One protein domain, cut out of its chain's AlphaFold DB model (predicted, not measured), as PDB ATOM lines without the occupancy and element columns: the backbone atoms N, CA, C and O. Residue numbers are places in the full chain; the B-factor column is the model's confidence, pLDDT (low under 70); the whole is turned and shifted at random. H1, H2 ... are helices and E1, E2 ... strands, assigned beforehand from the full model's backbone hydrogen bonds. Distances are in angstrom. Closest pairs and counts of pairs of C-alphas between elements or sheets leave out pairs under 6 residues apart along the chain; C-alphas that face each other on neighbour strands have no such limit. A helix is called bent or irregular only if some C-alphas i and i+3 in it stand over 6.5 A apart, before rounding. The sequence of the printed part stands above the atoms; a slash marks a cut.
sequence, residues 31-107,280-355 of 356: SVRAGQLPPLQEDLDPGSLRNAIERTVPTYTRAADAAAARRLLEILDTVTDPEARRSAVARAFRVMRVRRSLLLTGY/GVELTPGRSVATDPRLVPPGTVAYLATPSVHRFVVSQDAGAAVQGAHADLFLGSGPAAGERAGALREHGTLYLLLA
ATOM      1  N   SER A  31     393.233 158.816 324.431       94.69
ATOM      2  CA  SER A  31     394.475 158.034 324.449       94.69
ATOM      3  C   SER A  31     394.507 157.094 325.654       94.69
ATOM      4  O   SER A  31     394.119 157.477 326.759       94.69
ATOM      5  N   VAL A  32     394.964 155.865 325.429       94.31
ATOM      6  CA  VAL A  32     395.042 154.807 326.437       94.31
ATOM      7  C   VAL A  32     396.507 154.518 326.733       94.31
ATOM      8  O   VAL A  32     397.299 154.265 325.826       94.31
ATOM      9  N   ARG A  33     396.880 154.569 328.013       91.12
ATOM     10  CA  ARG A  33     398.216 154.167 328.479       91.12
ATOM     11  C   ARG A  33     398.287 152.649 328.645       91.12
ATOM     12  O   ARG A  33     397.264 152.011 328.861       91.12
ATOM     13  N   ALA A  34     399.497 152.086 328.645       86.12
ATOM     14  CA  ALA A  34     399.713 150.642 328.784       86.12
ATOM     15  C   ALA A  34     398.946 150.023 329.967       86.12
ATOM     16  O   ALA A  34     398.209 149.071 329.770       86.12
ATOM     17  N   GLY A  35     399.028 150.611 331.167       87.88
ATOM     18  CA  GLY A  35     398.320 150.106 332.356       87.88
ATOM     19  C   GLY A  35     396.794 150.286 332.349       87.88
ATOM     20  O   GLY A  35     396.139 149.865 333.290       87.88
ATOM     21  N   GLN A  36     396.227 150.936 331.327       91.12
ATOM     22  CA  GLN A  36     394.779 151.102 331.150       91.12
ATOM     23  C   GLN A  36     394.192 150.131 330.117       91.12
ATOM     24  O   GLN A  36     392.976 150.097 329.948       91.12
ATOM     25  N   LEU A  37     395.035 149.388 329.398       93.50
ATOM     26  CA  LEU A  37     394.581 148.307 328.533       93.50
ATOM     27  C   LEU A  37     394.247 147.065 329.380       93.50
ATOM     28  O   LEU A  37     394.949 146.792 330.359       93.50
ATOM     29  N   PRO A  38     393.220 146.287 329.009       93.94
ATOM     30  CA  PRO A  38     393.000 144.977 329.608       93.94
ATOM     31  C   PRO A  38     394.117 144.001 329.188       93.94
ATOM     32  O   PRO A  38     394.863 144.289 328.243       93.94
ATOM     33  N   PRO A  39     394.227 142.832 329.843       92.81
ATOM     34  CA  PRO A  39     394.966 141.706 329.283       92.81
ATOM     35  C   PRO A  39     394.428 141.389 327.881       92.81
ATOM     36  O   PRO A  39     393.215 141.263 327.697       92.81
ATOM     37  N   LEU A  40     395.316 141.300 326.888       93.94
ATOM     38  CA  LEU A  40     394.937 141.136 325.479       93.94
ATOM     39  C   LEU A  40     394.788 139.648 325.147       93.94
ATOM     40  O   LEU A  40     395.700 139.004 324.616       93.94
ATOM     41  N   GLN A  41     393.642 139.110 325.555       92.12
ATOM     42  CA  GLN A  41     393.234 137.726 325.354       92.12
ATOM     43  C   GLN A  41     392.763 137.494 323.915       92.12
ATOM     44  O   GLN A  41     392.461 138.424 323.179       92.12
ATOM     45  N   GLU A  42     392.737 136.233 323.508       92.06
ATOM     46  CA  GLU A  42     392.204 135.804 322.220       92.06
ATOM     47  C   GLU A  42     391.321 134.588 322.474       92.06
ATOM     48  O   GLU A  42     391.789 133.572 322.982       92.06
ATOM     49  N   ASP A  43     390.038 134.719 322.163       91.06
ATOM     50  CA  ASP A  43     388.999 133.698 322.340       91.06
ATOM     51  C   ASP A  43     388.617 133.021 321.001       91.06
ATOM     52  O   ASP A  43     387.646 132.267 320.925       91.06
ATOM     53  N   LEU A  44     389.386 133.287 319.938       93.12
ATOM     54  CA  LEU A  44     389.276 132.670 318.619       93.12
ATOM     55  C   LEU A  44     390.639 132.220 318.093       93.12
ATOM     56  O   LEU A  44     391.689 132.713 318.502       93.12
ATOM     57  N   ASP A  45     390.597 131.333 317.096       91.00
ATOM     58  CA  ASP A  45     391.774 130.909 316.342       91.00
ATOM     59  C   ASP A  45     392.563 132.122 315.789       91.00
ATOM     60  O   ASP A  45     391.966 132.989 315.129       91.00
ATOM     61  N   PRO A  46     393.891 132.207 316.010       88.62
ATOM     62  CA  PRO A  46     394.726 133.289 315.485       88.62
ATOM     63  C   PRO A  46     394.753 133.380 313.951       88.62
ATOM     64  O   PRO A  46     394.890 134.477 313.401       88.62
ATOM     65  N   GLY A  47     394.588 132.257 313.244       95.00
ATOM     66  CA  GLY A  47     394.533 132.213 311.781       95.00
ATOM     67  C   GLY A  47     393.385 133.048 311.213       95.00
ATOM     68  O   GLY A  47     393.563 133.753 310.218       95.00
ATOM     69  N   SER A  48     392.236 133.078 311.892       96.38
ATOM     70  CA  SER A  48     391.114 133.944 311.499       96.38
ATOM     71  C   SER A  48     391.473 135.438 311.517       96.38
ATOM     72  O   SER A  48     391.116 136.165 310.590       96.38
ATOM     73  N   LEU A  49     392.232 135.914 312.514       97.25
ATOM     74  CA  LEU A  49     392.681 137.311 312.557       97.25
ATOM     75  C   LEU A  49     393.666 137.612 311.426       97.25
ATOM     76  O   LEU A  49     393.564 138.660 310.788       97.25
ATOM     77  N   ARG A  50     394.597 136.687 311.161       97.69
ATOM     78  CA  ARG A  50     395.544 136.799 310.046       97.69
ATOM     79  C   ARG A  50     394.808 136.952 308.718       97.69
ATOM     80  O   ARG A  50     395.123 137.867 307.964       97.69
ATOM     81  N   ASN A  51     393.786 136.133 308.474       96.81
ATOM     82  CA  ASN A  51     392.958 136.233 307.272       96.81
ATOM     83  C   ASN A  51     392.248 137.589 307.175       96.81
ATOM     84  O   ASN A  51     392.296 138.229 306.125       96.81
ATOM     85  N   ALA A  52     391.641 138.066 308.267       97.75
ATOM     86  CA  ALA A  52     390.978 139.369 308.290       97.75
ATOM     87  C   ALA A  52     391.957 140.522 307.992       97.75
ATOM     88  O   ALA A  52     391.648 141.418 307.202       97.75
ATOM     89  N   ILE A  53     393.159 140.490 308.578       98.12
ATOM     90  CA  ILE A  53     394.191 141.508 308.353       98.12
ATOM     91  C   ILE A  53     394.712 141.455 306.917       98.12
ATOM     92  O   ILE A  53     394.702 142.485 306.250       98.12
ATOM     93  N   GLU A  54     395.116 140.292 306.406       97.62
ATOM     94  CA  GLU A  54     395.699 140.194 305.061       97.62
ATOM     95  C   GLU A  54     394.685 140.517 303.956       97.62
ATOM     96  O   GLU A  54     395.052 141.147 302.967       97.62
ATOM     97  N   ARG A  55     393.393 140.213 304.150       96.25
ATOM     98  CA  ARG A  55     392.321 140.695 303.256       96.25
ATOM     99  C   ARG A  55     392.207 142.221 303.249       96.25
ATOM    100  O   ARG A  55     391.853 142.795 302.228       96.25
ATOM    101  N   THR A  56     392.510 142.873 304.371       97.50
ATOM    102  CA  THR A  56     392.422 144.333 304.543       97.50
ATOM    103  C   THR A  56     393.672 145.058 304.055       97.50
ATOM    104  O   THR A  56     393.586 146.200 303.620       97.50
ATOM    105  N   VAL A  57     394.848 144.424 304.094       97.19
ATOM    106  CA  VAL A  57     396.111 145.086 303.734       97.19
ATOM    107  C   VAL A  57     396.067 145.815 302.377       97.19
ATOM    108  O   VAL A  57     396.499 146.970 302.333       97.19
ATOM    109  N   PRO A  58     395.519 145.226 301.294       96.38
ATOM    110  CA  PRO A  58     395.433 145.885 299.990       96.38
ATOM    111  C   PRO A  58     394.597 147.170 299.971       96.38
ATOM    112  O   PRO A  58     394.728 147.958 299.039       96.38
ATOM    113  N   THR A  59     393.734 147.396 300.967       95.12
ATOM    114  CA  THR A  59     392.847 148.566 301.009       95.12
ATOM    115  C   THR A  59     393.473 149.768 301.707       95.12
ATOM    116  O   THR A  59     392.917 150.865 301.646       95.12
ATOM    117  N   TYR A  60     394.604 149.601 302.402       93.69
ATOM    118  CA  TYR A  60     395.274 150.723 303.052       93.69
ATOM    119  C   TYR A  60     395.954 151.627 302.030       93.69
ATOM    120  O   TYR A  60     396.803 151.202 301.253       93.69
ATOM    121  N   THR A  61     395.663 152.921 302.114       92.00
ATOM    122  CA  THR A  61     396.357 153.940 301.319       92.00
ATOM    123  C   THR A  61     397.738 154.275 301.882       92.00
ATOM    124  O   THR A  61     398.621 154.708 301.145       92.00
ATOM    125  N   ARG A  62     397.953 154.073 303.190       92.25
ATOM    126  CA  ARG A  62     399.227 154.342 303.866       92.25
ATOM    127  C   ARG A  62     399.954 153.040 304.177       92.25
ATOM    128  O   ARG A  62     399.458 152.219 304.944       92.25
ATOM    129  N   ALA A  63     401.192 152.916 303.697       92.75
ATOM    130  CA  ALA A  63     402.057 151.773 304.000       92.75
ATOM    131  C   ALA A  63     402.261 151.558 305.515       92.75
ATOM    132  O   ALA A  63     402.365 150.421 305.970       92.75
ATOM    133  N   ALA A  64     402.257 152.639 306.303       93.44
ATOM    134  CA  ALA A  64     402.368 152.572 307.758       93.44
ATOM    135  C   ALA A  64     401.193 151.831 308.423       93.44
ATOM    136  O   ALA A  64     401.410 151.145 309.417       93.44
ATOM    137  N   ASP A  65     399.975 151.924 307.878       94.00
ATOM    138  CA  ASP A  65     398.808 151.222 308.431       94.00
ATOM    139  C   ASP A  65     398.872 149.723 308.137       94.00
ATOM    140  O   ASP A  65     398.678 148.906 309.036       94.00
ATOM    141  N   ALA A  66     399.255 149.357 306.910       95.12
ATOM    142  CA  ALA A  66     399.505 147.967 306.540       95.12
ATOM    143  C   ALA A  66     400.624 147.340 307.392       95.12
ATOM    144  O   ALA A  66     400.471 146.231 307.912       95.12
ATOM    145  N   ALA A  67     401.733 148.062 307.580       96.06
ATOM    146  CA  ALA A  67     402.841 147.619 308.421       96.06
ATOM    147  C   ALA A  67     402.421 147.483 309.892       96.06
ATOM    148  O   ALA A  67     402.769 146.497 310.537       96.06
ATOM    149  N   ALA A  68     401.635 148.427 310.418       95.62
ATOM    150  CA  ALA A  68     401.113 148.353 311.778       95.62
ATOM    151  C   ALA A  68     400.191 147.135 311.970       95.62
ATOM    152  O   ALA A  68     400.327 146.421 312.960       95.62
ATOM    153  N   ALA A  69     399.303 146.846 311.016       96.62
ATOM    154  CA  ALA A  69     398.429 145.677 311.087       96.62
ATOM    155  C   ALA A  69     399.231 144.360 311.112       96.62
ATOM    156  O   ALA A  69     398.996 143.509 311.970       96.62
ATOM    157  N   ARG A  70     400.243 144.215 310.248       97.25
ATOM    158  CA  ARG A  70     401.141 143.042 310.259       97.25
ATOM    159  C   ARG A  70     402.001 142.961 311.514       97.25
ATOM    160  O   ARG A  70     402.201 141.874 312.048       97.25
ATOM    161  N   ARG A  71     402.429 144.105 312.054       97.44
ATOM    162  CA  ARG A  71     403.165 144.163 313.320       97.44
ATOM    163  C   ARG A  71     402.358 143.594 314.486       97.44
ATOM    164  O   ARG A  71     402.949 143.031 315.405       97.44
ATOM    165  N   LEU A  72     401.028 143.718 314.472       97.62
ATOM    166  CA  LEU A  72     400.200 143.058 315.480       97.62
ATOM    167  C   LEU A  72     400.340 141.536 315.385       97.62
ATOM    168  O   LEU A  72     400.555 140.900 316.411       97.62
ATOM    169  N   LEU A  73     400.261 140.969 314.178       97.12
ATOM    170  CA  LEU A  73     400.400 139.526 313.969       97.12
ATOM    171  C   LEU A  73     401.744 139.014 314.503       97.12
ATOM    172  O   LEU A  73     401.762 138.065 315.275       97.12
ATOM    173  N   GLU A  74     402.843 139.715 314.209       97.06
ATOM    174  CA  GLU A  74     404.173 139.385 314.746       97.06
ATOM    175  C   GLU A  74     404.211 139.380 316.284       97.06
ATOM    176  O   GLU A  74     404.835 138.515 316.899       97.06
ATOM    177  N   ILE A  75     403.546 140.345 316.932       96.81
ATOM    178  CA  ILE A  75     403.449 140.393 318.398       96.81
ATOM    179  C   ILE A  75     402.661 139.191 318.921       96.81
ATOM    180  O   ILE A  75     403.062 138.603 319.922       96.81
ATOM    181  N   LEU A  76     401.559 138.820 318.271       95.12
ATOM    182  CA  LEU A  76     400.722 137.701 318.713       95.12
ATOM    183  C   LEU A  76     401.392 136.341 318.503       95.12
ATOM    184  O   LEU A  76     401.199 135.458 319.339       95.12
ATOM    185  N   ASP A  77     402.205 136.208 317.453       94.69
ATOM    186  CA  ASP A  77     402.997 135.009 317.161       94.69
ATOM    187  C   ASP A  77     404.143 134.808 318.172       94.69
ATOM    188  O   ASP A  77     404.554 133.680 318.433       94.69
ATOM    189  N   THR A  78     404.672 135.893 318.751       96.12
ATOM    190  CA  THR A  78     405.876 135.854 319.607       96.12
ATOM    191  C   THR A  78     405.597 136.026 321.097       96.12
ATOM    192  O   THR A  78     406.372 135.553 321.927       96.12
ATOM    193  N   VAL A  79     404.507 136.699 321.464       95.75
ATOM    194  CA  VAL A  79     404.141 136.983 322.854       95.75
ATOM    195  C   VAL A  79     402.850 136.243 323.166       95.75
ATOM    196  O   VAL A  79     401.780 136.655 322.731       95.75
ATOM    197  N   THR A  80     402.931 135.149 323.918       91.81
ATOM    198  CA  THR A  80     401.768 134.303 324.241       91.81
ATOM    199  C   THR A  80     401.005 134.779 325.476       91.81
ATOM    200  O   THR A  80     399.783 134.663 325.511       91.81
ATOM    201  N   ASP A  81     401.698 135.360 326.458       94.81
ATOM    202  CA  ASP A  81     401.093 135.866 327.693       94.81
ATOM    203  C   ASP A  81     400.246 137.142 327.445       94.81
ATOM    204  O   ASP A  81     400.786 138.150 326.966       94.81
ATOM    205  N   PRO A  82     398.936 137.149 327.774       93.31
ATOM    206  CA  PRO A  82     398.046 138.295 327.548       93.31
ATOM    207  C   PRO A  82     398.479 139.597 328.236       93.31
ATOM    208  O   PRO A  82     398.228 140.691 327.716       93.31
ATOM    209  N   GLU A  83     399.138 139.503 329.390       93.62
ATOM    210  CA  GLU A  83     399.607 140.666 330.147       93.62
ATOM    211  C   GLU A  83     400.882 141.263 329.518       93.62
ATOM    212  O   GLU A  83     401.013 142.482 329.360       93.62
ATOM    213  N   ALA A  84     401.795 140.416 329.044       94.56
ATOM    214  CA  ALA A  84     402.951 140.826 328.257       94.56
ATOM    215  C   ALA A  84     402.541 141.421 326.895       94.56
ATOM    216  O   ALA A  84     403.110 142.440 326.476       94.56
ATOM    217  N   ARG A  85     401.516 140.857 326.229       95.19
ATOM    218  CA  ARG A  85     400.953 141.386 324.967       95.19
ATOM    219  C   ARG A  85     400.517 142.833 325.113       95.19
ATOM    220  O   ARG A  85     400.839 143.656 324.256       95.19
ATOM    221  N   ARG A  86     399.852 143.171 326.221       94.62
ATOM    222  CA  ARG A  86     399.441 144.545 326.539       94.62
ATOM    223  C   ARG A  86     400.600 145.530 326.423       94.62
ATOM    224  O   ARG A  86     400.486 146.574 325.779       94.62
ATOM    225  N   SER A  87     401.730 145.183 327.032       93.94
ATOM    226  CA  SER A  87     402.929 146.019 327.033       93.94
ATOM    227  C   SER A  87     403.569 146.107 325.645       93.94
ATOM    228  O   SER A  87     404.008 147.185 325.242       93.94
ATOM    229  N   ALA A  88     403.602 145.004 324.893       96.00
ATOM    230  CA  ALA A  88     404.109 144.987 323.521       96.00
ATOM    231  C   ALA A  88     403.262 145.863 322.581       96.00
ATOM    232  O   ALA A  88     403.810 146.705 321.865       96.00
ATOM    233  N   VAL A  89     401.933 145.744 322.651       96.62
ATOM    234  CA  VAL A  89     400.988 146.552 321.868       96.62
ATOM    235  C   VAL A  89     401.092 148.033 322.240       96.62
ATOM    236  O   VAL A  89     401.218 148.880 321.359       96.62
ATOM    237  N   ALA A  90     401.132 148.378 323.528       94.81
ATOM    238  CA  ALA A  90     401.241 149.777 323.947       94.81
ATOM    239  C   ALA A  90     402.546 150.464 323.487       94.81
ATOM    240  O   ALA A  90     402.572 151.685 323.324       94.81
ATOM    241  N   ARG A  91     403.627 149.698 323.270       94.88
ATOM    242  CA  ARG A  91     404.874 150.213 322.680       94.88
ATOM    243  C   ARG A  91     404.774 150.377 321.164       94.88
ATOM    244  O   ARG A  91     405.245 151.383 320.640       94.88
ATOM    245  N   ALA A  92     404.176 149.407 320.475       95.88
ATOM    246  CA  ALA A  92     404.124 149.378 319.014       95.88
ATOM    247  C   ALA A  92     403.070 150.325 318.412       95.88
ATOM    248  O   ALA A  92     403.267 150.830 317.311       95.88
ATOM    249  N   PHE A  93     401.985 150.612 319.135       97.25
ATOM    250  CA  PHE A  93     400.834 151.346 318.606       97.25
ATOM    251  C   PHE A  93     400.565 152.648 319.364       97.25
ATOM    252  O   PHE A  93     400.922 152.812 320.534       97.25
ATOM    253  N   ARG A  94     399.875 153.585 318.704       96.12
ATOM    254  CA  ARG A  94     399.134 154.644 319.394       96.12
ATOM    255  C   ARG A  94     397.746 154.101 319.710       96.12
ATOM    256  O   ARG A  94     396.901 153.990 318.827       96.12
ATOM    257  N   VAL A  95     397.521 153.776 320.978       97.25
ATOM    258  CA  VAL A  95     396.261 153.175 321.422       97.25
ATOM    259  C   VAL A  95     395.265 154.260 321.816       97.25
ATOM    260  O   VAL A  95     395.546 155.122 322.656       97.25
ATOM    261  N   MET A  96     394.087 154.200 321.208       96.88
ATOM    262  CA  MET A  96     392.952 155.073 321.507       96.88
ATOM    263  C   MET A  96     391.762 154.221 321.947       96.88
ATOM    264  O   MET A  96     391.673 153.057 321.587       96.88
ATOM    265  N   ARG A  97     390.808 154.787 322.683       95.88
ATOM    266  CA  ARG A  97     389.498 154.164 322.912       95.88
ATOM    267  C   ARG A  97     388.371 155.140 322.662       95.88
ATOM    268  O   ARG A  97     388.544 156.350 322.840       95.88
ATOM    269  N   VAL A  98     387.198 154.611 322.338       91.12
ATOM    270  CA  VAL A  98     385.958 155.392 322.355       91.12
ATOM    271  C   VAL A  98     385.689 155.865 323.788       91.12
ATOM    272  O   VAL A  98     385.819 155.100 324.747       91.12
ATOM    273  N   ARG A  99     385.386 157.160 323.971       91.75
ATOM    274  CA  ARG A  99     385.181 157.720 325.319       91.75
ATOM    275  C   ARG A  99     383.943 157.142 325.993       91.75
ATOM    276  O   ARG A  99     383.985 156.851 327.188       91.75
ATOM    277  N   ARG A 100     382.844 157.078 325.243       93.12
ATOM    278  CA  ARG A 100     381.569 156.523 325.707       93.12
ATOM    279  C   ARG A 100     381.662 155.001 325.761       93.12
ATOM    280  O   ARG A 100     382.467 154.417 325.042       93.12
ATOM    281  N   SER A 101     380.820 154.397 326.595       95.62
ATOM    282  CA  SER A 101     380.608 152.949 326.570       95.62
ATOM    283  C   SER A 101     380.190 152.528 325.162       95.62
ATOM    284  O   SER A 101     379.280 153.136 324.592       95.62
ATOM    285  N   LEU A 102     380.887 151.545 324.596       97.44
ATOM    286  CA  LEU A 102     380.548 150.960 323.306       97.44
ATOM    287  C   LEU A 102     379.296 150.101 323.484       97.44
ATOM    288  O   LEU A 102     379.238 149.317 324.428       97.44
ATOM    289  N   LEU A 103     378.315 150.227 322.596       98.06
ATOM    290  CA  LEU A 103     377.309 149.192 322.377       98.06
ATOM    291  C   LEU A 103     377.865 148.199 321.349       98.06
ATOM    292  O   LEU A 103     378.230 148.619 320.252       98.06
ATOM    293  N   LEU A 104     377.934 146.922 321.708       98.12
ATOM    294  CA  LEU A 104     378.228 145.819 320.800       98.12
ATOM    295  C   LEU A 104     376.923 145.088 320.469       98.12
ATOM    296  O   LEU A 104     376.220 144.647 321.382       98.12
ATOM    297  N   THR A 105     376.622 144.952 319.183       96.19
ATOM    298  CA  THR A 105     375.598 144.032 318.663       96.19
ATOM    299  C   THR A 105     376.226 143.009 317.720       96.19
ATOM    300  O   THR A 105     377.435 143.058 317.478       96.19
ATOM    301  N   GLY A 106     375.436 142.049 317.239       94.06
ATOM    302  CA  GLY A 106     375.859 141.123 316.192       94.06
ATOM    303  C   GLY A 106     374.993 141.211 314.940       94.06
ATOM    304  O   GLY A 106     373.778 141.395 315.021       94.06
ATOM    305  N   TYR A 107     375.622 140.961 313.794       92.44
ATOM    306  CA  TYR A 107     374.958 140.751 312.510       92.44
ATOM    307  C   TYR A 107     375.503 139.501 311.814       92.44
ATOM    308  O   TYR A 107     376.530 138.935 312.204       92.44
ATOM    309  N   GLY A 280     385.062 146.703 300.716       90.06
ATOM    310  CA  GLY A 280     385.248 145.922 299.490       90.06
ATOM    311  C   GLY A 280     385.977 144.590 299.689       90.06
ATOM    312  O   GLY A 280     386.317 143.936 298.708       90.06
ATOM    313  N   VAL A 281     386.187 144.174 300.940       92.81
ATOM    314  CA  VAL A 281     386.863 142.921 301.309       92.81
ATOM    315  C   VAL A 281     385.886 141.932 301.929       92.81
ATOM    316  O   VAL A 281     384.904 142.326 302.560       92.81
ATOM    317  N   GLU A 282     386.162 140.641 301.758       92.88
ATOM    318  CA  GLU A 282     385.342 139.584 302.344       92.88
ATOM    319  C   GLU A 282     385.464 139.570 303.873       92.88
ATOM    320  O   GLU A 282     386.566 139.500 304.435       92.88
ATOM    321  N   LEU A 283     384.313 139.608 304.536       94.75
ATOM    322  CA  LEU A 283     384.184 139.583 305.978       94.75
ATOM    323  C   LEU A 283     384.645 138.236 306.537       94.75
ATOM    324  O   LEU A 283     384.486 137.175 305.938       94.75
ATOM    325  N   THR A 284     385.240 138.289 307.716       96.88
ATOM    326  CA  THR A 284     385.735 137.145 308.466       96.88
ATOM    327  C   THR A 284     384.886 136.992 309.730       96.88
ATOM    328  O   THR A 284     384.883 137.903 310.570       96.88
ATOM    329  N   PRO A 285     384.164 135.868 309.896       96.50
ATOM    330  CA  PRO A 285     383.317 135.630 311.060       96.50
ATOM    331  C   PRO A 285     384.070 135.835 312.379       96.50
ATOM    332  O   PRO A 285     385.174 135.332 312.576       96.50
ATOM    333  N   GLY A 286     383.478 136.610 313.281       97.31
ATOM    334  CA  GLY A 286     384.026 136.959 314.585       97.31
ATOM    335  C   GLY A 286     385.214 137.926 314.561       97.31
ATOM    336  O   GLY A 286     385.710 138.255 315.635       97.31
ATOM    337  N   ARG A 287     385.673 138.378 313.385       98.12
ATOM    338  CA  ARG A 287     386.812 139.301 313.228       98.12
ATOM    339  C   ARG A 287     386.438 140.600 312.532       98.12
ATOM    340  O   ARG A 287     387.055 141.617 312.826       98.12
ATOM    341  N   SER A 288     385.457 140.597 311.638       98.19
ATOM    342  CA  SER A 288     384.979 141.829 311.009       98.19
ATOM    343  C   SER A 288     383.970 142.546 311.887       98.19
ATOM    344  O   SER A 288     383.037 141.930 312.401       98.19
ATOM    345  N   VAL A 289     384.124 143.862 312.007       98.06
ATOM    346  CA  VAL A 289     383.141 144.724 312.666       98.06
ATOM    347  C   VAL A 289     382.683 145.841 311.740       98.06
ATOM    348  O   VAL A 289     383.498 146.454 311.043       98.06
ATOM    349  N   ALA A 290     381.385 146.130 311.783       97.19
ATOM    350  CA  ALA A 290     380.845 147.377 311.285       97.19
ATOM    351  C   ALA A 290     381.021 148.466 312.346       97.19
ATOM    352  O   ALA A 290     380.744 148.245 313.526       97.19
ATOM    353  N   THR A 291     381.476 149.649 311.940       97.50
ATOM    354  CA  THR A 291     381.688 150.794 312.845       97.50
ATOM    355  C   THR A 291     381.311 152.112 312.175       97.50
ATOM    356  O   THR A 291     381.234 152.181 310.952       97.50
ATOM    357  N   ASP A 292     381.126 153.182 312.956       95.25
ATOM    358  CA  ASP A 292     380.961 154.533 312.403       95.25
ATOM    359  C   ASP A 292     382.295 155.042 311.815       95.25
ATOM    360  O   ASP A 292     383.219 155.324 312.590       95.25
ATOM    361  N   PRO A 293     382.410 155.233 310.485       93.38
ATOM    362  CA  PRO A 293     383.661 155.641 309.843       93.38
ATOM    363  C   PRO A 293     384.125 157.051 310.244       93.38
ATOM    364  O   PRO A 293     385.287 157.401 310.044       93.38
ATOM    365  N   ARG A 294     383.246 157.876 310.837       92.06
ATOM    366  CA  ARG A 294     383.610 159.198 311.382       92.06
ATOM    367  C   ARG A 294     384.340 159.093 312.722       92.06
ATOM    368  O   ARG A 294     384.953 160.065 313.159       92.06
ATOM    369  N   LEU A 295     384.228 157.947 313.396       93.31
ATOM    370  CA  LEU A 295     384.845 157.680 314.693       93.31
ATOM    371  C   LEU A 295     385.998 156.678 314.590       93.31
ATOM    372  O   LEU A 295     387.037 156.880 315.218       93.31
ATOM    373  N   VAL A 296     385.800 155.604 313.831       95.50
ATOM    374  CA  VAL A 296     386.761 154.519 313.634       95.50
ATOM    375  C   VAL A 296     387.145 154.505 312.156       95.50
ATOM    376  O   VAL A 296     386.301 154.163 311.332       95.50
ATOM    377  N   PRO A 297     388.382 154.887 311.790       94.19
ATOM    378  CA  PRO A 297     388.804 154.847 310.396       94.19
ATOM    379  C   PRO A 297     388.646 153.433 309.807       94.19
ATOM    380  O   PRO A 297     389.065 152.472 310.465       94.19
ATOM    381  N   PRO A 298     388.092 153.281 308.592       95.62
ATOM    382  CA  PRO A 298     387.990 151.978 307.941       95.62
ATOM    383  C   PRO A 298     389.348 151.273 307.846       95.62
ATOM    384  O   PRO A 298     390.386 151.907 307.661       95.62
ATOM    385  N   GLY A 299     389.336 149.958 308.009       97.06
ATOM    386  CA  GLY A 299     390.511 149.096 308.082       97.06
ATOM    387  C   GLY A 299     391.147 149.018 309.470       97.06
ATOM    388  O   GLY A 299     391.911 148.097 309.716       97.06
ATOM    389  N   THR A 300     390.828 149.919 310.410       97.38
ATOM    390  CA  THR A 300     391.487 149.946 311.729       97.38
ATOM    391  C   THR A 300     391.413 148.591 312.434       97.38
ATOM    392  O   THR A 300     390.324 148.058 312.665       97.38
ATOM    393  N   VAL A 301     392.577 148.076 312.840       98.00
ATOM    394  CA  VAL A 301     392.661 146.949 313.769       98.00
ATOM    395  C   VAL A 301     392.326 147.443 315.173       98.00
ATOM    396  O   VAL A 301     392.836 148.467 315.638       98.00
ATOM    397  N   ALA A 302     391.441 146.729 315.853       97.81
ATOM    398  CA  ALA A 302     390.933 147.104 317.159       97.81
ATOM    399  C   ALA A 302     390.841 145.892 318.089       97.81
ATOM    400  O   ALA A 302     390.906 144.753 317.643       97.81
ATOM    401  N   TYR A 303     390.685 146.137 319.385       98.06
ATOM    402  CA  TYR A 303     390.434 145.115 320.396       98.06
ATOM    403  C   TYR A 303     389.078 145.371 321.052       98.06
ATOM    404  O   TYR A 303     388.842 146.464 321.583       98.06
ATOM    405  N   LEU A 304     388.193 144.377 320.996       97.81
ATOM    406  CA  LEU A 304     386.919 144.367 321.706       97.81
ATOM    407  C   LEU A 304     387.117 143.790 323.104       97.81
ATOM    408  O   LEU A 304     387.717 142.731 323.258       97.81
ATOM    409  N   ALA A 305     386.591 144.496 324.103       97.00
ATOM    410  CA  ALA A 305     386.504 144.025 325.478       97.00
ATOM    411  C   ALA A 305     385.087 144.274 326.006       97.00
ATOM    412  O   ALA A 305     384.740 145.396 326.399       97.00
ATOM    413  N   THR A 306     384.270 143.232 325.989       96.62
ATOM    414  CA  THR A 306     382.893 143.193 326.503       96.62
ATOM    415  C   THR A 306     382.744 141.994 327.451       96.62
ATOM    416  O   THR A 306     383.704 141.250 327.612       96.62
ATOM    417  N   PRO A 307     381.609 141.772 328.139       96.19
ATOM    418  CA  PRO A 307     381.452 140.583 328.978       96.19
ATOM    419  C   PRO A 307     381.701 139.265 328.234       96.19
ATOM    420  O   PRO A 307     382.412 138.413 328.767       96.19
ATOM    421  N   SER A 308     381.174 139.116 327.011       94.75
ATOM    422  CA  SER A 308     381.264 137.863 326.249       94.75
ATOM    423  C   SER A 308     382.326 137.824 325.140       94.75
ATOM    424  O   SER A 308     382.642 136.735 324.665       94.75
ATOM    425  N   VAL A 309     382.898 138.967 324.734       96.50
ATOM    426  CA  VAL A 309     383.838 139.057 323.601       96.50
ATOM    427  C   VAL A 309     385.143 139.743 324.016       96.50
ATOM    428  O   VAL A 309     385.151 140.916 324.405       96.50
ATOM    429  N   HIS A 310     386.261 139.020 323.866       95.88
ATOM    430  CA  HIS A 310     387.620 139.500 324.164       95.88
ATOM    431  C   HIS A 310     388.585 139.099 323.046       95.88
ATOM    432  O   HIS A 310     389.196 138.032 323.103       95.88
ATOM    433  N   ARG A 311     388.694 139.931 322.004       96.94
ATOM    434  CA  ARG A 311     389.509 139.618 320.815       96.94
ATOM    435  C   ARG A 311     389.871 140.826 319.973       96.94
ATOM    436  O   ARG A 311     389.190 141.857 320.001       96.94
ATOM    437  N   PHE A 312     390.889 140.656 319.137       98.25
ATOM    438  CA  PHE A 312     391.177 141.561 318.037       98.25
ATOM    439  C   PHE A 312     390.176 141.394 316.889       98.25
ATOM    440  O   PHE A 312     389.805 140.283 316.496       98.25
ATOM    441  N   VAL A 313     389.779 142.530 316.330       98.50
ATOM    442  CA  VAL A 313     388.855 142.678 315.205       98.50
ATOM    443  C   VAL A 313     389.388 143.718 314.222       98.50
ATOM    444  O   VAL A 313     390.294 144.490 314.539       98.50
ATOM    445  N   VAL A 314     388.811 143.760 313.027       98.62
ATOM    446  CA  VAL A 314     389.147 144.714 311.971       98.62
ATOM    447  C   VAL A 314     387.877 145.434 311.528       98.62
ATOM    448  O   VAL A 314     386.859 144.802 311.237       98.62
ATOM    449  N   SER A 315     387.930 146.765 311.475       97.94
ATOM    450  CA  SER A 315     386.854 147.600 310.931       97.94
ATOM    451  C   SER A 315     386.776 147.420 309.411       97.94
ATOM    452  O   SER A 315     387.451 148.114 308.659       97.94
ATOM    453  N   GLN A 316     386.010 146.435 308.944       97.56
ATOM    454  CA  GLN A 316     385.890 146.089 307.517       97.56
ATOM    455  C   GLN A 316     384.537 146.487 306.926       97.56
ATOM    456  O   GLN A 316     384.329 146.360 305.718       97.56
ATOM    457  N   ASP A 317     383.624 146.973 307.766       95.31
ATOM    458  CA  ASP A 317     382.260 147.264 307.363       95.31
ATOM    459  C   ASP A 317     381.694 148.544 308.004       95.31
ATOM    460  O   ASP A 317     382.283 149.140 308.910       95.31
ATOM    461  N   ALA A 318     380.537 148.985 307.511       91.38
ATOM    462  CA  ALA A 318     379.805 150.137 308.018       91.38
ATOM    463  C   ALA A 318     378.301 149.962 307.773       91.38
ATOM    464  O   ALA A 318     377.878 149.530 306.704       91.38
ATOM    465  N   GLY A 319     377.482 150.369 308.744       80.94
ATOM    466  CA  GLY A 319     376.024 150.279 308.661       80.94
ATOM    467  C   GLY A 319     375.348 151.604 308.997       80.94
ATOM    468  O   GLY A 319     375.792 152.342 309.877       80.94
ATOM    469  N   ALA A 320     374.222 151.904 308.345       75.50
ATOM    470  CA  ALA A 320     373.460 153.129 308.615       75.50
ATOM    471  C   ALA A 320     372.962 153.213 310.075       75.50
ATOM    472  O   ALA A 320     372.866 154.305 310.632       75.50
ATOM    473  N   ALA A 321     372.691 152.066 310.710       79.00
ATOM    474  CA  ALA A 321     372.319 151.967 312.124       79.00
ATOM    475  C   ALA A 321     373.528 151.967 313.087       79.00
ATOM    476  O   ALA A 321     373.368 152.128 314.300       79.00
ATOM    477  N   VAL A 322     374.748 151.822 312.561       89.56
ATOM    478  CA  VAL A 322     375.988 151.738 313.338       89.56
ATOM    479  C   VAL A 322     376.636 153.117 313.406       89.56
ATOM    480  O   VAL A 322     377.435 153.500 312.557       89.56
ATOM    481  N   GLN A 323     376.212 153.912 314.390       92.31
ATOM    482  CA  GLN A 323     376.581 155.324 314.530       92.31
ATOM    483  C   GLN A 323     377.169 155.605 315.919       92.31
ATOM    484  O   GLN A 323     376.660 155.135 316.938       92.31
ATOM    485  N   GLY A 324     378.213 156.432 315.981       93.62
ATOM    486  CA  GLY A 324     378.881 156.804 317.224       93.62
ATOM    487  C   GLY A 324     379.552 155.620 317.925       93.62
ATOM    488  O   GLY A 324     380.300 154.865 317.316       93.62
ATOM    489  N   ALA A 325     379.317 155.481 319.234       96.00
ATOM    490  CA  ALA A 325     379.893 154.423 320.069       96.00
ATOM    491  C   ALA A 325     379.132 153.092 319.912       96.00
ATOM    492  O   ALA A 325     378.639 152.534 320.891       96.00
ATOM    493  N   HIS A 326     379.022 152.614 318.676       97.44
ATOM    494  CA  HIS A 326     378.346 151.380 318.294       97.44
ATOM    495  C   HIS A 326     379.278 150.578 317.378       97.44
ATOM    496  O   HIS A 326     379.839 151.139 316.433       97.44
ATOM    497  N   ALA A 327     379.458 149.295 317.678       97.81
ATOM    498  CA  ALA A 327     380.065 148.324 316.781       97.81
ATOM    499  C   ALA A 327     379.107 147.145 316.591       97.81
ATOM    500  O   ALA A 327     378.480 146.705 317.554       97.81
ATOM    501  N   ASP A 328     379.030 146.635 315.369       97.06
ATOM    502  CA  ASP A 328     378.244 145.450 315.034       97.06
ATOM    503  C   ASP A 328     379.208 144.347 314.591       97.06
ATOM    504  O   ASP A 328     380.014 144.562 313.685       97.06
ATOM    505  N   LEU A 329     379.211 143.202 315.270       97.94
ATOM    506  CA  LEU A 329     380.151 142.109 315.022       97.94
ATOM    507  C   LEU A 329     379.576 141.131 314.000       97.94
ATOM    508  O   LEU A 329     378.501 140.574 314.214       97.94
ATOM    509  N   PHE A 330     380.314 140.872 312.921       96.94
ATOM    510  CA  PHE A 330     379.911 139.875 311.934       96.94
ATOM    511  C   PHE A 330     380.116 138.474 312.505       96.94
ATOM    512  O   PHE A 330     381.243 138.105 312.825       96.94
ATOM    513  N   LEU A 331     379.063 137.668 312.619       96.12
ATOM    514  CA  LEU A 331     379.123 136.337 313.243       96.12
ATOM    515  C   LEU A 331     379.108 135.168 312.251       96.12
ATOM    516  O   LEU A 331     379.086 134.008 312.680       96.12
ATOM    517  N   GLY A 332     379.184 135.472 310.954       94.44
ATOM    518  CA  GLY A 332     379.206 134.508 309.856       94.44
ATOM    519  C   GLY A 332     377.872 134.394 309.135       94.44
ATOM    520  O   GLY A 332     377.068 135.325 309.166       94.44
ATOM    521  N   SER A 333     377.658 133.253 308.483       92.06
ATOM    522  CA  SER A 333     376.478 133.003 307.654       92.06
ATOM    523  C   SER A 333     375.607 131.884 308.235       92.06
ATOM    524  O   SER A 333     376.088 131.035 308.992       92.06
ATOM    525  N   GLY A 334     374.319 131.900 307.892       90.00
ATOM    526  CA  GLY A 334     373.366 130.833 308.209       90.00
ATOM    527  C   GLY A 334     372.696 130.923 309.592       90.00
ATOM    528  O   GLY A 334     372.949 131.854 310.367       90.00
ATOM    529  N   PRO A 335     371.816 129.956 309.927       87.62
ATOM    530  CA  PRO A 335     370.915 130.042 311.084       87.62
ATOM    531  C   PRO A 335     371.629 130.194 312.430       87.62
ATOM    532  O   PRO A 335     371.291 131.076 313.216       87.62
ATOM    533  N   ALA A 336     372.682 129.406 312.666       91.56
ATOM    534  CA  ALA A 336     373.443 129.461 313.913       91.56
ATOM    535  C   ALA A 336     374.154 130.814 314.108       91.56
ATOM    536  O   ALA A 336     374.308 131.281 315.237       91.56
ATOM    537  N   ALA A 337     374.604 131.455 313.022       93.00
ATOM    538  CA  ALA A 337     375.151 132.808 313.091       93.00
ATOM    539  C   ALA A 337     374.057 133.832 313.419       93.00
ATOM    540  O   ALA A 337     374.286 134.710 314.249       93.00
ATOM    541  N   GLY A 338     372.863 133.667 312.840       89.25
ATOM    542  CA  GLY A 338     371.695 134.501 313.120       89.25
ATOM    543  C   GLY A 338     371.228 134.446 314.573       89.25
ATOM    544  O   GLY A 338     370.954 135.489 315.165       89.25
ATOM    545  N   GLU A 339     371.207 133.263 315.188       89.00
ATOM    546  CA  GLU A 339     370.864 133.106 316.609       89.00
ATOM    547  C   GLU A 339     371.856 133.835 317.519       89.00
ATOM    548  O   GLU A 339     371.456 134.621 318.381       89.00
ATOM    549  N   ARG A 340     373.162 133.635 317.290       92.94
ATOM    550  CA  ARG A 340     374.204 134.338 318.052       92.94
ATOM    551  C   ARG A 340     374.131 135.852 317.842       92.94
ATOM    552  O   ARG A 340     374.293 136.597 318.804       92.94
ATOM    553  N   ALA A 341     373.861 136.306 316.616       91.50
ATOM    554  CA  ALA A 341     373.714 137.723 316.283       91.50
ATOM    555  C   ALA A 341     372.527 138.362 317.004       91.50
ATOM    556  O   ALA A 341     372.684 139.400 317.639       91.50
ATOM    557  N   GLY A 342     371.368 137.700 316.986       86.94
ATOM    558  CA  GLY A 342     370.168 138.171 317.674       86.94
ATOM    559  C   GLY A 342     370.302 138.218 319.200       86.94
ATOM    560  O   GLY A 342     369.643 139.037 319.840       86.94
ATOM    561  N   ALA A 343     371.153 137.368 319.782       89.12
ATOM    562  CA  ALA A 343     371.421 137.342 321.220       89.12
ATOM    563  C   ALA A 343     372.508 138.342 321.662       89.12
ATOM    564  O   ALA A 343     372.541 138.733 322.831       89.12
ATOM    565  N   LEU A 344     373.395 138.764 320.756       93.81
ATOM    566  CA  LEU A 344     374.502 139.657 321.083       93.81
ATOM    567  C   LEU A 344     374.006 141.098 321.238       93.81
ATOM    568  O   LEU A 344     373.742 141.808 320.266       93.81
ATOM    569  N   ARG A 345     373.912 141.550 322.489       95.06
ATOM    570  CA  ARG A 345     373.680 142.953 322.833       95.06
ATOM    571  C   ARG A 345     374.290 143.265 324.188       95.06
ATOM    572  O   ARG A 345     373.696 142.980 325.224       95.06
ATOM    573  N   GLU A 346     375.449 143.905 324.190       97.25
ATOM    574  CA  GLU A 346     376.152 144.216 325.433       97.25
ATOM    575  C   GLU A 346     376.985 145.491 325.343       97.25
ATOM    576  O   GLU A 346     377.199 146.059 324.273       97.25
ATOM    577  N   HIS A 347     377.426 145.975 326.502       98.25
ATOM    578  CA  HIS A 347     378.246 147.170 326.609       98.25
ATOM    579  C   HIS A 347     379.697 146.827 326.935       98.25
ATOM    580  O   HIS A 347     379.964 145.920 327.719       98.25
ATOM    581  N   GLY A 348     380.639 147.594 326.388       97.06
ATOM    582  CA  GLY A 348     382.056 147.430 326.703       97.06
ATOM    583  C   GLY A 348     382.942 148.517 326.110       97.06
ATOM    584  O   GLY A 348     382.560 149.687 326.046       97.06
ATOM    585  N   THR A 349     384.158 148.143 325.713       97.56
ATOM    586  CA  THR A 349     385.161 149.079 325.186       97.56
ATOM    587  C   THR A 349     385.753 148.580 323.873       97.56
ATOM    588  O   THR A 349     386.104 147.411 323.749       97.56
ATOM    589  N   LEU A 350     385.912 149.499 322.915       97.69
ATOM    590  CA  LEU A 350     386.687 149.294 321.692       97.69
ATOM    591  C   LEU A 350     388.000 150.076 321.789       97.69
ATOM    592  O   LEU A 350     387.981 151.308 321.914       97.69
ATOM    593  N   TYR A 351     389.123 149.366 321.726       97.88
ATOM    594  CA  TYR A 351     390.462 149.949 321.689       97.88
ATOM    595  C   TYR A 351     390.982 149.941 320.256       97.88
ATOM    596  O   TYR A 351     391.096 148.886 319.652       97.88
ATOM    597  N   LEU A 352     391.302 151.107 319.710       97.62
ATOM    598  CA  LEU A 352     391.838 151.280 318.363       97.62
ATOM    599  C   LEU A 352     393.364 151.241 318.404       97.62
ATOM    600  O   LEU A 352     393.981 151.984 319.177       97.62
ATOM    601  N   LEU A 353     393.966 150.410 317.556       97.25
ATOM    602  CA  LEU A 353     395.412 150.280 317.416       97.25
ATOM    603  C   LEU A 353     395.839 151.053 316.169       97.25
ATOM    604  O   LEU A 353     395.745 150.562 315.048       97.25
ATOM    605  N   LEU A 354     396.289 152.291 316.362       95.12
ATOM    606  CA  LEU A 354     396.696 153.156 315.258       95.12
ATOM    607  C   LEU A 354     398.208 153.077 315.041       95.12
ATOM    608  O   LEU A 354     398.976 153.016 316.010       95.12
ATOM    609  N   ALA A 355     398.632 153.162 313.777       93.00
ATOM    610  CA  ALA A 355     400.031 153.399 313.437       93.00
ATOM    611  C   ALA A 355     400.539 154.667 314.152       93.00
ATOM    612  O   ALA A 355     399.809 155.668 314.260       93.00
TER     613      ALA A 355
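Overview. This is residues 31 to 107 and 280 to 355 of the 356 residues of the protein "Murein hydrolase A" of Deltaproteobacteria bacterium (UniProt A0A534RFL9). A small closed barrel of six strands has two helices, H1 and H2, packed on its outside; a third, H3, packs on H2, and a short fourth helix, H4, sits beside strands E2 and E6 toward the other end of the longest axis. H1, H2 and H3 run alternately opposite ways, and a seventh strand, E1, is added to E7 outside the ring. The printed part has 153 residues, with four named helices and seven named strands in the order H1 H2 H3 E1 E2 E3 E4 E5 E6 H4 E7, and its class is mixed, helices and strands. Round the ring run E2 E6 E3 E5 E4 E7 and back to E2, with parallel and antiparallel pairs. The whole is compact and rounded, with a radius of gyration of the C-alphas of 14.2 A and spans of 39 by 31 by 30 A.

Along the chain. Begin at Ser 31; residues 31 to 45 hold no named element. Find C-alpha 46 at (394.726, 133.289, 315.485); from there H1 runs to residue 59, 21.1 A on. H1 is only just irregular: C-alphas 55 and 58 are 6.9 A apart. H2 follows over residues 63 to 78, 22.6 A long, and H3 over residues 82 to 92, 15.3 A. Next come E1, residues 94 to 98, and E2, residues 102 to 107, which ends before the cut with C-alpha 107 at (374.958, 140.751, 312.510). Beyond the cut, look for E3 at residues 288 to 291, E4 at 301 to 305 and E5 at 310 to 317, 19.3 A long. E6, residues 326 to 333, is 21.3 A long, and H4 spans residues 335 to 343. E7, residues 345 to 354, covers 26.3 A and ends with C-alpha 354 at (396.696, 153.156, 315.258).

Arrangement. Start with the barrel. E2 and E6 are parallel at 22 degrees, with N 329 and O 105 2.8 A apart; E6 and E3 are antiparallel at 148 degrees, with N 290 and O 328 at 2.8 A. E3 and E5 are parallel at 67 degrees, with N 289 and O 314 at 3.0 A. E5 bends by 55 degrees at residue 314, where its pairing passes from E4 to E3. The hairpin E4 and E5 is antiparallel, with N 302 and O 313 at 2.8 A. E7 bends by 60 degrees at residue 348; it is antiparallel to E2, with N 104 and O 346 at 2.8 A, to E4, with N 303 and O 351 at 2.8 A, and to E1, with N 352 and O 96 at 2.7 A. E2 and E1 lie on one side of E7, E4 on the other side. Outside the barrel, H1 is over E5 at a height of 8.9 A over the sheet and runs along the strands; the closest C-alphas are those of Ala 52 and Val 314, 6.7 A apart. H2, also outside, is over E4 at a height of 9.9 A. The helical hairpin H1 and H2 touches at Val 57 and Ala 66, whose C-alphas are the closest at 5.3 A, with a shallow tilt of 10 degrees, opposite ways. H2 and H3, another helical hairpin, touch at Ile 75 and Ala 88, the closest C-alphas at 6.9 A. H3 is only just on the barrel, with 5 pairs of C-alphas within 10 A. H4 stands at the sheet's level; the C-alphas of Gly 106 in E2 and Ala 341 are the closest at 4.0 A. Every O i to N i+4 pair is within hydrogen-bond range in H4, against 8 of 10 in H1, 11 of 12 in H2 and 6 of 7 in H3.

Size, cuts and confidence. The two farthest C-alphas, those of Arg 91 and Pro 335, are 41.2 A apart. Residues 108 to 279 are not printed, and C-alphas 107 and 280 are 17.4 A apart across the cut. Of the links that are printed whole, none is long. The mean pLDDT of the printed part is 94.6, and no printed residue is under 70.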